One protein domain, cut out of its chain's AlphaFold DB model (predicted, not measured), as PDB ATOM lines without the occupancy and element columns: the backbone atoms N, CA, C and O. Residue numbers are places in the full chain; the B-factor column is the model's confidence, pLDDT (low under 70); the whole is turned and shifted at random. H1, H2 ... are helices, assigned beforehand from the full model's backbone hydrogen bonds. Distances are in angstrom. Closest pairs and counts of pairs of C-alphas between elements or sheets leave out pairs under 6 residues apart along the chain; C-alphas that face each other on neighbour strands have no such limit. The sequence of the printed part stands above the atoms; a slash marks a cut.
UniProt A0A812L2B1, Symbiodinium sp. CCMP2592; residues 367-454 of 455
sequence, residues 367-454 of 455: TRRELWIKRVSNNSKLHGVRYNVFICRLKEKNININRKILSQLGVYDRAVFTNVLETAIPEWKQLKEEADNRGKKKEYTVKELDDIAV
ATOM      1  N   THR A 367     184.095 177.564 170.785       90.19
ATOM      2  CA  THR A 367     184.735 176.662 171.763       90.19
ATOM      3  C   THR A 367     184.292 176.932 173.209       90.19
ATOM      4  O   THR A 367     183.942 176.004 173.932       90.19
ATOM      5  N   ARG A 368     184.187 178.207 173.628       91.12
ATOM      6  CA  ARG A 368     183.585 178.589 174.925       91.12
ATOM      7  C   ARG A 368     182.144 178.083 175.057       91.12
ATOM      8  O   ARG A 368     181.778 177.541 176.092       91.12
ATOM      9  N   ARG A 369     181.325 178.244 174.011       93.38
ATOM     10  CA  ARG A 369     179.914 177.822 173.991       93.38
ATOM     11  C   ARG A 369     179.775 176.300 173.989       93.38
ATOM     12  O   ARG A 369     178.868 175.796 174.640       93.38
ATOM     13  N   GLU A 370     180.663 175.583 173.310       93.00
ATOM     14  CA  GLU A 370     180.761 174.119 173.342       93.00
ATOM     15  C   GLU A 370     181.118 173.621 174.748       93.00
ATOM     16  O   GLU A 370     180.435 172.738 175.260       93.00
ATOM     17  N   LEU A 371     182.104 174.235 175.418       90.88
ATOM     18  CA  LEU A 371     182.446 173.934 176.815       90.88
ATOM     19  C   LEU A 371     181.266 174.195 177.766       90.88
ATOM     20  O   LEU A 371     180.942 173.339 178.587       90.88
ATOM     21  N   TRP A 372     180.567 175.328 177.625       94.94
ATOM     22  CA  TRP A 372     179.367 175.620 178.423       94.94
ATOM     23  C   TRP A 372     178.251 174.592 178.184       94.94
ATOM     24  O   TRP A 372     177.613 174.150 179.136       94.94
ATOM     25  N   ILE A 373     178.038 174.160 176.935       93.75
ATOM     26  CA  ILE A 373     177.071 173.101 176.602       93.75
ATOM     27  C   ILE A 373     177.496 171.761 177.217       93.75
ATOM     28  O   ILE A 373     176.648 171.083 177.791       93.75
ATOM     29  N   LYS A 374     178.785 171.390 177.158       91.94
ATOM     30  CA  LYS A 374     179.314 170.174 177.804       91.94
ATOM     31  C   LYS A 374     179.076 170.198 179.318       91.94
ATOM     32  O   LYS A 374     178.453 169.271 179.827       91.94
ATOM     33  N   ARG A 375     179.467 171.273 180.017       91.88
ATOM     34  CA  ARG A 375     179.282 171.430 181.477       91.88
ATOM     35  C   ARG A 375     177.806 171.382 181.903       91.88
ATOM     36  O   ARG A 375     177.470 170.665 182.843       91.88
ATOM     37  N   VAL A 376     176.902 172.078 181.199       93.25
ATOM     38  CA  VAL A 376     175.453 172.030 181.507       93.25
ATOM     39  C   VAL A 376     174.856 170.661 181.175       93.25
ATOM     40  O   VAL A 376     174.033 170.158 181.934       93.25
ATOM     41  N   SER A 377     175.273 170.030 180.073       92.44
ATOM     42  CA  SER A 377     174.827 168.683 179.696       92.44
ATOM     43  C   SER A 377     175.253 167.637 180.723       92.44
ATOM     44  O   SER A 377     174.435 166.818 181.129       92.44
ATOM     45  N   ASN A 378     176.494 167.707 181.207       89.38
ATOM     46  CA  ASN A 378     177.003 166.832 182.258       89.38
ATOM     47  C   ASN A 378     176.241 167.000 183.579       89.38
ATOM     48  O   ASN A 378     175.787 166.000 184.127       89.38
ATOM     49  N   ASN A 379     175.985 168.232 184.032       89.94
ATOM     50  CA  ASN A 379     175.147 168.437 185.218       89.94
ATOM     51  C   ASN A 379     173.698 167.976 184.997       89.94
ATOM     52  O   ASN A 379     173.149 167.295 185.849       89.94
ATOM     53  N   SER A 380     173.089 168.235 183.835       90.56
ATOM     54  CA  SER A 380     171.719 167.762 183.551       90.56
ATOM     55  C   SER A 380     171.602 166.227 183.628       90.56
ATOM     56  O   SER A 380     170.592 165.723 184.118       90.56
ATOM     57  N   LYS A 381     172.646 165.478 183.226       86.38
ATOM     58  CA  LYS A 381     172.692 164.005 183.343       86.38
ATOM     59  C   LYS A 381     172.668 163.506 184.792       86.38
ATOM     60  O   LYS A 381     172.044 162.478 185.028       86.38
ATOM     61  N   LEU A 382     173.273 164.215 185.756       84.62
ATOM     62  CA  LEU A 382     173.190 163.862 187.192       84.62
ATOM     63  C   LEU A 382     171.735 163.830 187.701       84.62
ATOM     64  O   LEU A 382     171.405 163.112 188.650       84.62
ATOM     65  N   HIS A 383     170.863 164.581 187.026       86.25
ATOM     66  CA  HIS A 383     169.427 164.684 187.271       86.25
ATOM     67  C   HIS A 383     168.587 163.861 186.275       86.25
ATOM     68  O   HIS A 383     167.382 164.053 186.195       86.25
ATOM     69  N   GLY A 384     169.200 162.975 185.474       85.81
ATOM     70  CA  GLY A 384     168.523 162.165 184.448       85.81
ATOM     71  C   GLY A 384     168.081 162.931 183.186       85.81
ATOM     72  O   GLY A 384     167.618 162.329 182.215       85.81
ATOM     73  N   VAL A 385     168.243 164.257 183.145       89.19
ATOM     74  CA  VAL A 385     167.679 165.121 182.097       89.19
ATOM     75  C   VAL A 385     168.644 165.308 180.921       89.19
ATOM     76  O   VAL A 385     169.813 165.667 181.065       89.19
ATOM     77  N   ARG A 386     168.132 165.153 179.693       90.44
ATOM     78  CA  ARG A 386     168.871 165.486 178.463       90.44
ATOM     79  C   ARG A 386     168.917 167.004 178.249       90.44
ATOM     80  O   ARG A 386     167.872 167.646 178.197       90.44
ATOM     81  N   TYR A 387     170.109 167.556 177.999       93.44
ATOM     82  CA  TYR A 387     170.358 168.996 177.772       93.44
ATOM     83  C   TYR A 387     169.340 169.694 176.845       93.44
ATOM     84  O   TYR A 387     168.868 170.785 177.159       93.44
ATOM     85  N   ASN A 388     168.968 169.071 175.719       93.81
ATOM     86  CA  ASN A 388     167.994 169.655 174.787       93.81
ATOM     87  C   ASN A 388     166.613 169.853 175.437       93.81
ATOM     88  O   ASN A 388     165.992 170.885 175.215       93.81
ATOM     89  N   VAL A 389     166.165 168.900 176.264       92.75
ATOM     90  CA  VAL A 389     164.887 168.983 176.991       92.75
ATOM     91  C   VAL A 389     164.945 170.118 178.009       92.75
ATOM     92  O   VAL A 389     164.072 170.978 178.001       92.75
ATOM     93  N   PHE A 390     166.011 170.189 178.814       94.25
ATOM     94  CA  PHE A 390     166.199 171.253 179.808       94.25
ATOM     95  C   PHE A 390     166.147 172.658 179.179       94.25
ATOM     96  O   PHE A 390     165.431 173.532 179.663       94.25
ATOM     97  N   ILE A 391     166.826 172.866 178.046       94.75
ATOM     98  CA  ILE A 391     166.823 174.154 177.334       94.75
ATOM     99  C   ILE A 391     165.468 174.477 176.678       94.75
ATOM    100  O   ILE A 391     165.140 175.656 176.547       94.75
ATOM    101  N   CYS A 392     164.674 173.481 176.270       94.06
ATOM    102  CA  CYS A 392     163.297 173.717 175.821       94.06
ATOM    103  C   CYS A 392     162.393 174.120 176.993       94.06
ATOM    104  O   CYS A 392     161.786 175.187 176.940       94.06
ATOM    105  N   ARG A 393     162.408 173.365 178.099       94.19
ATOM    106  CA  ARG A 393     161.587 173.648 179.288       94.19
ATOM    107  C   ARG A 393     161.901 175.011 179.925       94.19
ATOM    108  O   ARG A 393     160.982 175.737 180.294       94.19
ATOM    109  N   LEU A 394     163.175 175.420 179.957       95.00
ATOM    110  CA  LEU A 394     163.571 176.780 180.364       95.00
ATOM    111  C   LEU A 394     162.940 177.869 179.477       95.00
ATOM    112  O   LEU A 394     162.497 178.890 179.995       95.00
ATOM    113  N   LYS A 395     162.854 177.659 178.155       93.88
ATOM    114  CA  LYS A 395     162.175 178.597 177.243       93.88
ATOM    115  C   LYS A 395     160.661 178.599 177.424       93.88
ATOM    116  O   LYS A 395     160.071 179.671 177.402       93.88
ATOM    117  N   GLU A 396     160.046 177.431 177.594       94.19
ATOM    118  CA  GLU A 396     158.600 177.290 177.822       94.19
ATOM    119  C   GLU A 396     158.153 178.071 179.068       94.19
ATOM    120  O   GLU A 396     157.122 178.736 179.043       94.19
ATOM    121  N   LYS A 397     158.981 178.079 180.122       93.62
ATOM    122  CA  LYS A 397     158.771 178.884 181.337       93.62
ATOM    123  C   LYS A 397     159.367 180.302 181.276       93.62
ATOM    124  O   LYS A 397     159.431 180.981 182.294       93.62
ATOM    125  N   ASN A 398     159.784 180.772 180.096       93.06
ATOM    126  CA  ASN A 398     160.364 182.102 179.837       93.06
ATOM    127  C   ASN A 398     161.646 182.453 180.635       93.06
ATOM    128  O   ASN A 398     162.037 183.619 180.722       93.06
ATOM    129  N   ILE A 399     162.362 181.455 181.165       92.75
ATOM    130  CA  ILE A 399     163.590 181.623 181.957       92.75
ATOM    131  C   ILE A 399     164.788 181.864 181.017       92.75
ATOM    132  O   ILE A 399     165.488 180.943 180.585       92.75
ATOM    133  N   ASN A 400     165.037 183.131 180.678       92.94
ATOM    134  CA  ASN A 400     166.062 183.552 179.711       92.94
ATOM    135  C   ASN A 400     167.494 183.615 180.299       92.94
ATOM    136  O   ASN A 400     168.158 184.654 180.266       92.94
ATOM    137  N   ILE A 401     167.995 182.504 180.850       93.06
ATOM    138  CA  ILE A 401     169.348 182.431 181.429       93.06
ATOM    139  C   ILE A 401     170.412 182.192 180.341       93.06
ATOM    140  O   ILE A 401     170.331 181.275 179.521       93.06
ATOM    141  N   ASN A 402     171.486 182.989 180.369       94.12
ATOM    142  CA  ASN A 402     172.638 182.807 179.486       94.12
ATOM    143  C   ASN A 402     173.416 181.525 179.844       94.12
ATOM    144  O   ASN A 402     173.820 181.325 180.989       94.12
ATOM    145  N   ARG A 403     173.724 180.696 178.835       94.06
ATOM    146  CA  ARG A 403     174.465 179.426 178.974       94.06
ATOM    147  C   ARG A 403     175.810 179.563 179.694       94.06
ATOM    148  O   ARG A 403     176.212 178.610 180.350       94.06
ATOM    149  N   LYS A 404     176.478 180.726 179.613       94.50
ATOM    150  CA  LYS A 404     177.676 181.019 180.423       94.50
ATOM    151  C   LYS A 404     177.354 180.866 181.915       94.50
ATOM    152  O   LYS A 404     177.966 180.035 182.574       94.50
ATOM    153  N   ILE A 405     176.359 181.611 182.400       95.50
ATOM    154  CA  ILE A 405     175.930 181.635 183.806       95.50
ATOM    155  C   ILE A 405     175.430 180.248 184.219       95.50
ATOM    156  O   ILE A 405     175.906 179.704 185.207       95.50
ATOM    157  N   LEU A 406     174.581 179.615 183.402       94.69
ATOM    158  CA  LEU A 406     174.075 178.260 183.659       94.69
ATOM    159  C   LEU A 406     175.202 177.214 183.811       94.69
ATOM    160  O   LEU A 406     175.095 176.304 184.626       94.69
ATOM    161  N   SER A 407     176.303 177.367 183.063       93.31
ATOM    162  CA  SER A 407     177.502 176.515 183.174       93.31
ATOM    163  C   SER A 407     178.465 176.892 184.307       93.31
ATOM    164  O   SER A 407     179.394 176.134 184.572       93.31
ATOM    165  N   GLN A 408     178.285 178.063 184.925       93.12
ATOM    166  CA  GLN A 408     179.005 178.479 186.130       93.12
ATOM    167  C   GLN A 408     178.250 178.022 187.384       93.12
ATOM    168  O   GLN A 408     178.887 177.518 188.300       93.12
ATOM    169  N   LEU A 409     176.912 178.108 187.394       92.75
ATOM    170  CA  LEU A 409     176.072 177.545 188.458       92.75
ATOM    171  C   LEU A 409     176.374 176.051 188.644       92.75
ATOM    172  O   LEU A 409     176.834 175.659 189.702       92.75
ATOM    173  N   GLY A 410     176.303 175.243 187.581       88.25
ATOM    174  CA  GLY A 410     176.672 173.816 187.630       88.25
ATOM    175  C   GLY A 410     178.159 173.494 187.898       88.25
ATOM    176  O   GLY A 410     178.576 172.369 187.642       88.25
ATOM    177  N   VAL A 411     178.977 174.455 188.339       88.44
ATOM    178  CA  VAL A 411     180.363 174.237 188.798       88.44
ATOM    179  C   VAL A 411     180.569 174.810 190.202       88.44
ATOM    180  O   VAL A 411     181.162 174.140 191.036       88.44
ATOM    181  N   TYR A 412     180.075 176.021 190.479       89.31
ATOM    182  CA  TYR A 412     180.241 176.678 191.783       89.31
ATOM    183  C   TYR A 412     179.094 176.407 192.766       89.31
ATOM    184  O   TYR A 412     179.328 176.377 193.967       89.31
ATOM    185  N   ASP A 413     177.865 176.229 192.275       90.19
ATOM    186  CA  ASP A 413     176.663 176.075 193.097       90.19
ATOM    187  C   ASP A 413     175.666 175.097 192.450       90.19
ATOM    188  O   ASP A 413     174.743 175.450 191.700       90.19
ATOM    189  N   ARG A 414     175.873 173.814 192.760       88.44
ATOM    190  CA  ARG A 414     175.018 172.718 192.297       88.44
ATOM    191  C   ARG A 414     173.618 172.761 192.935       88.44
ATOM    192  O   ARG A 414     172.692 172.242 192.319       88.44
ATOM    193  N   ALA A 415     173.436 173.428 194.083       90.62
ATOM    194  CA  ALA A 415     172.142 173.571 194.757       90.62
ATOM    195  C   ALA A 415     171.237 174.597 194.046       90.62
ATOM    196  O   ALA A 415     170.079 174.312 193.731       90.62
ATOM    197  N   VAL A 416     171.776 175.759 193.671       94.06
ATOM    198  CA  VAL A 416     171.065 176.716 192.809       94.06
ATOM    199  C   VAL A 416     170.820 176.117 191.420       94.06
ATOM    200  O   VAL A 416     169.750 176.335 190.847       94.06
ATOM    201  N   PHE A 417     171.734 175.295 190.887       93.62
ATOM    202  CA  PHE A 417     171.474 174.560 189.642       93.62
ATOM    203  C   PHE A 417     170.291 173.581 189.772       93.62
ATOM    204  O   PHE A 417     169.449 173.558 188.872       93.62
ATOM    205  N   THR A 418     170.159 172.833 190.878       92.06
ATOM    206  CA  THR A 418     168.967 171.994 191.120       92.06
ATOM    207  C   THR A 418     167.687 172.810 191.229       92.06
ATOM    208  O   THR A 418     166.689 172.419 190.632       92.06
ATOM    209  N   ASN A 419     167.711 173.972 191.884       93.69
ATOM    210  CA  ASN A 419     166.524 174.821 192.024       93.69
ATOM    211  C   ASN A 419     166.076 175.387 190.659       93.69
ATOM    212  O   ASN A 419     164.884 175.429 190.352       93.69
ATOM    213  N   VAL A 420     167.024 175.751 189.785       93.50
ATOM    214  CA  VAL A 420     166.751 176.140 188.384       93.50
ATOM    215  C   VAL A 420     166.244 174.954 187.546       93.50
ATOM    216  O   VAL A 420     165.444 175.142 186.629       93.50
ATOM    217  N   LEU A 421     166.674 173.726 187.849       93.19
ATOM    218  CA  LEU A 421     166.215 172.519 187.157       93.19
ATOM    219  C   LEU A 421     164.810 172.091 187.601       93.19
ATOM    220  O   LEU A 421     163.997 171.762 186.745       93.19
ATOM    221  N   GLU A 422     164.494 172.175 188.891       93.25
ATOM    222  CA  GLU A 422     163.177 171.858 189.458       93.25
ATOM    223  C   GLU A 422     162.118 172.902 189.070       93.25
ATOM    224  O   GLU A 422     161.026 172.554 188.618       93.25
ATOM    225  N   THR A 423     162.468 174.193 189.111       92.69
ATOM    226  CA  THR A 423     161.598 175.250 188.565       92.69
ATOM    227  C   THR A 423     161.377 175.088 187.060       92.69
ATOM    228  O   THR A 423     160.262 175.329 186.594       92.69
ATOM    229  N   ALA A 424     162.359 174.604 186.288       92.75
ATOM    230  CA  ALA A 424     162.166 174.257 184.876       92.75
ATOM    231  C   ALA A 424     161.300 172.992 184.679       92.75
ATOM    232  O   ALA A 424     160.399 172.995 183.837       92.75
ATOM    233  N   ILE A 425     161.552 171.931 185.449       91.31
ATOM    234  CA  ILE A 425     160.981 170.582 185.310       91.31
ATOM    235  C   ILE A 425     160.673 170.019 186.712       91.31
ATOM    236  O   ILE A 425     161.566 169.442 187.327       91.31
ATOM    237  N   PRO A 426     159.433 170.129 187.227       87.88
ATOM    238  CA  PRO A 426     159.107 169.638 188.572       87.88
ATOM    239  C   PRO A 426     159.270 168.113 188.702       87.88
ATOM    240  O   PRO A 426     159.813 167.610 189.679       87.88
ATOM    241  N   GLU A 427     158.882 167.382 187.655       89.50
ATOM    242  CA  GLU A 427     158.873 165.911 187.557       89.50
ATOM    243  C   GLU A 427     160.275 165.287 187.363       89.50
ATOM    244  O   GLU A 427     160.404 164.099 187.064       89.50
ATOM    245  N   TRP A 428     161.363 166.058 187.501       85.94
ATOM    246  CA  TRP A 428     162.715 165.583 187.167       85.94
ATOM    247  C   TRP A 428     163.169 164.363 187.986       85.94
ATOM    248  O   TRP A 428     163.945 163.551 187.485       85.94
ATOM    249  N   LYS A 429     162.659 164.215 189.215       86.19
ATOM    250  CA  LYS A 429     162.939 163.081 190.113       86.19
ATOM    251  C   LYS A 429     162.374 161.775 189.543       86.19
ATOM    252  O   LYS A 429     163.128 160.827 189.346       86.19
ATOM    253  N   GLN A 430     161.110 161.790 189.112       87.56
ATOM    254  CA  GLN A 430     160.453 160.667 188.431       87.56
ATOM    255  C   GLN A 430     161.192 160.296 187.135       87.56
ATOM    256  O   GLN A 430     161.516 159.135 186.906       87.56
ATOM    257  N   LEU A 431     161.557 161.291 186.314       81.25
ATOM    258  CA  LEU A 431     162.325 161.061 185.082       81.25
ATOM    259  C   LEU A 431     163.713 160.446 185.340       81.25
ATOM    260  O   LEU A 431     164.217 159.710 184.487       81.25
ATOM    261  N   LYS A 432     164.330 160.732 186.495       83.19
ATOM    262  CA  LYS A 432     165.580 160.104 186.940       83.19
ATOM    263  C   LYS A 432     165.353 158.663 187.398       83.19
ATOM    264  O   LYS A 432     166.076 157.786 186.941       83.19
ATOM    265  N   GLU A 433     164.345 158.407 188.225       83.69
ATOM    266  CA  GLU A 433     163.968 157.056 188.669       83.69
ATOM    267  C   GLU A 433     163.639 156.150 187.472       83.69
ATOM    268  O   GLU A 433     164.199 155.064 187.341       83.69
ATOM    269  N   GLU A 434     162.846 156.629 186.505       82.44
ATOM    270  CA  GLU A 434     162.631 155.915 185.245       82.44
ATOM    271  C   GLU A 434     163.938 155.688 184.453       82.44
ATOM    272  O   GLU A 434     164.068 154.700 183.729       82.44
ATOM    273  N   ALA A 435     164.878 156.641 184.451       75.69
ATOM    274  CA  ALA A 435     166.132 156.516 183.701       75.69
ATOM    275  C   ALA A 435     167.057 155.456 184.314       75.69
ATOM    276  O   ALA A 435     167.637 154.660 183.569       75.69
ATOM    277  N   ASP A 436     167.119 155.409 185.644       75.62
ATOM    278  CA  ASP A 436     167.874 154.422 186.412       75.62
ATOM    279  C   ASP A 436     167.234 153.027 186.275       75.62
ATOM    280  O   ASP A 436     167.924 152.082 185.891       75.62
ATOM    281  N   ASN A 437     165.904 152.916 186.408       79.25
ATOM    282  CA  ASN A 437     165.145 151.673 186.178       79.25
ATOM    283  C   ASN A 437     165.269 151.132 184.740       79.25
ATOM    284  O   ASN A 437     165.120 149.936 184.504       79.25
ATOM    285  N   ARG A 438     165.568 151.991 183.755       72.56
ATOM    286  CA  ARG A 438     165.829 151.585 182.360       72.56
ATOM    287  C   ARG A 438     167.258 151.070 182.125       72.56
ATOM    288  O   ARG A 438     167.588 150.774 180.977       72.56
ATOM    289  N   GLY A 439     168.110 150.997 183.153       64.62
ATOM    290  CA  GLY A 439     169.452 150.398 183.099       64.62
ATOM    291  C   GLY A 439     170.474 151.138 182.224       64.62
ATOM    292  O   GLY A 439     171.563 150.631 181.972       64.62
ATOM    293  N   LYS A 440     170.160 152.344 181.731       58.38
ATOM    294  CA  LYS A 440     170.968 153.067 180.725       58.38
ATOM    295  C   LYS A 440     172.066 153.935 181.346       58.38
ATOM    296  O   LYS A 440     172.252 155.090 180.957       58.38
ATOM    297  N   LYS A 441     172.816 153.369 182.291       57.19
ATOM    298  CA  LYS A 441     173.955 154.026 182.938       57.19
ATOM    299  C   LYS A 441     175.269 153.712 182.222       57.19
ATOM    300  O   LYS A 441     175.720 152.576 182.168       57.19
ATOM    301  N   LYS A 442     175.943 154.770 181.769       54.38
ATOM    302  CA  LYS A 442     177.318 154.959 182.238       54.38
ATOM    303  C   LYS A 442     177.185 155.711 183.547       54.38
ATOM    304  O   LYS A 442     176.646 156.819 183.539       54.38
ATOM    305  N   GLU A 443     177.604 155.098 184.644       53.69
ATOM    306  CA  GLU A 443     177.831 155.882 185.846       53.69
ATOM    307  C   GLU A 443     178.990 156.829 185.563       53.69
ATOM    308  O   GLU A 443     179.969 156.470 184.912       53.69
ATOM    309  N   TYR A 444     178.788 158.073 185.967       57.62
ATOM    310  CA  TYR A 444     179.791 159.112 185.951       57.62
ATOM    311  C   TYR A 444     179.818 159.620 187.382       57.62
ATOM    312  O   TYR A 444     178.822 160.208 187.826       57.62
ATOM    313  N   THR A 445     180.881 159.342 188.133       61.09
ATOM    314  CA  THR A 445     180.935 159.838 189.512       61.09
ATOM    315  C   THR A 445     181.012 161.365 189.514       61.09
ATOM    316  O   THR A 445     181.395 162.000 188.529       61.09
ATOM    317  N   VAL A 446     180.629 161.982 190.636       62.12
ATOM    318  CA  VAL A 446     180.692 163.447 190.789       62.12
ATOM    319  C   VAL A 446     182.103 163.966 190.485       62.12
ATOM    320  O   VAL A 446     182.238 164.950 189.766       62.12
ATOM    321  N   LYS A 447     183.134 163.239 190.940       60.47
ATOM    322  CA  LYS A 447     184.548 163.558 190.701       60.47
ATOM    323  C   LYS A 447     184.870 163.588 189.204       60.47
ATOM    324  O   LYS A 447     185.204 164.650 188.699       60.47
ATOM    325  N   GLU A 448     184.608 162.503 188.472       62.75
ATOM    326  CA  GLU A 448     184.857 162.422 187.019       62.75
ATOM    327  C   GLU A 448     184.178 163.540 186.208       62.75
ATOM    328  O   GLU A 448     184.685 163.972 185.171       62.75
ATOM    329  N   LEU A 449     182.998 164.004 186.631       62.84
ATOM    330  CA  LEU A 449     182.266 165.067 185.931       62.84
ATOM    331  C   LEU A 449     182.819 166.458 186.221       62.84
ATOM    332  O   LEU A 449     182.760 167.316 185.333       62.84
ATOM    333  N   ASP A 450     183.335 166.658 187.429       60.47
ATOM    334  CA  ASP A 450     183.977 167.890 187.863       60.47
ATOM    335  C   ASP A 450     185.424 167.958 187.308       60.47
ATOM    336  O   ASP A 450     185.836 169.016 186.833       60.47
ATOM    337  N   ASP A 451     186.110 166.819 187.148       60.91
ATOM    338  CA  ASP A 451     187.356 166.679 186.371       60.91
ATOM    339  C   ASP A 451     187.132 167.040 184.887       60.91
ATOM    340  O   ASP A 451     187.844 167.863 184.314       60.91
ATOM    341  N   ILE A 452     186.063 166.530 184.254       56.69
ATOM    342  CA  ILE A 452     185.660 166.937 182.888       56.69
ATOM    343  C   ILE A 452     185.234 168.423 182.832       56.69
ATOM    344  O   ILE A 452     185.164 169.020 181.746       56.69
ATOM    345  N   ALA A 453     184.933 169.053 183.970       48.50
ATOM    346  CA  ALA A 453     184.618 170.472 184.021       48.50
ATOM    347  C   ALA A 453     185.872 171.361 184.014       48.50
ATOM    348  O   ALA A 453     185.742 172.495 183.541       48.50
ATOM    349  N   VAL A 454     187.048 170.894 184.451       44.25
ATOM    350  CA  VAL A 454     188.292 171.684 184.556       44.25
ATOM    351  C   VAL A 454     189.308 171.295 183.463       44.25
ATOM    352  O   VAL A 454     190.040 170.324 183.628       44.25
TER     353      VAL A 454
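This is residues 367 to 454 of the 455 residues of a protein of Symbiodinium sp. CCMP2592 (UniProt A0A812L2B1). Four short-linked helices, H1 to H4, make a small core in which each crosses its touching partners, H1 and H4 each meeting both H2 and H3. H5 leads away from the end of H4, and the stretch after it folds back and brings the short H6 alongside H1. The printed part has 88 residues with six named helices, H1 to H6 in that order, and no named strand; the class is all helix. It is compact, with a radius of gyration of the C-alphas of 12.5 A and spans of 33 by 31 by 22 A.

H1, residues 367 to 382, touches H2, residues 387 to 396, about perpendicular at 89 degrees; the closest C-alphas, of Ser 377 and Tyr 387, are 4.9 A apart. H1 touches H3, residues 403 to 412, at a steep tilt of 53 degrees, closest at Trp 372 and Ser 407, C-alphas 5.2 A apart. H4, residues 414 to 424, touches H3 at Leu 409 and Phe 417, closest C-alphas 5.6 A apart, and H2 at Leu 394 and Ala 424, closest C-alphas 5.4 A apart. H5, residues 428 to 437, touches no helix. H6, residues 446 to 451, is close to H1 but not clearly touching, at a shallow tilt of 10 degrees, opposite ways; the closest C-alphas, of Asn 378 and Leu 449, are 6.7 A apart. Every O i to N i+4 pair is within hydrogen-bond range in H1, H2, H4, H5 and H6, and 5 of 6 in H3.

H1 begins at C-alpha 367 (184.735, 176.662, 171.763) and is 23.1 A long; H4 is 14.9 A. H6 ends at C-alpha 451 (187.356, 166.679, 186.371).

The C-alphas farthest apart, of Thr 367 and Asn 437, are 34.9 A apart. The printed part has no cut, and no link is long. Residues 439 to 454 have pLDDT under 70.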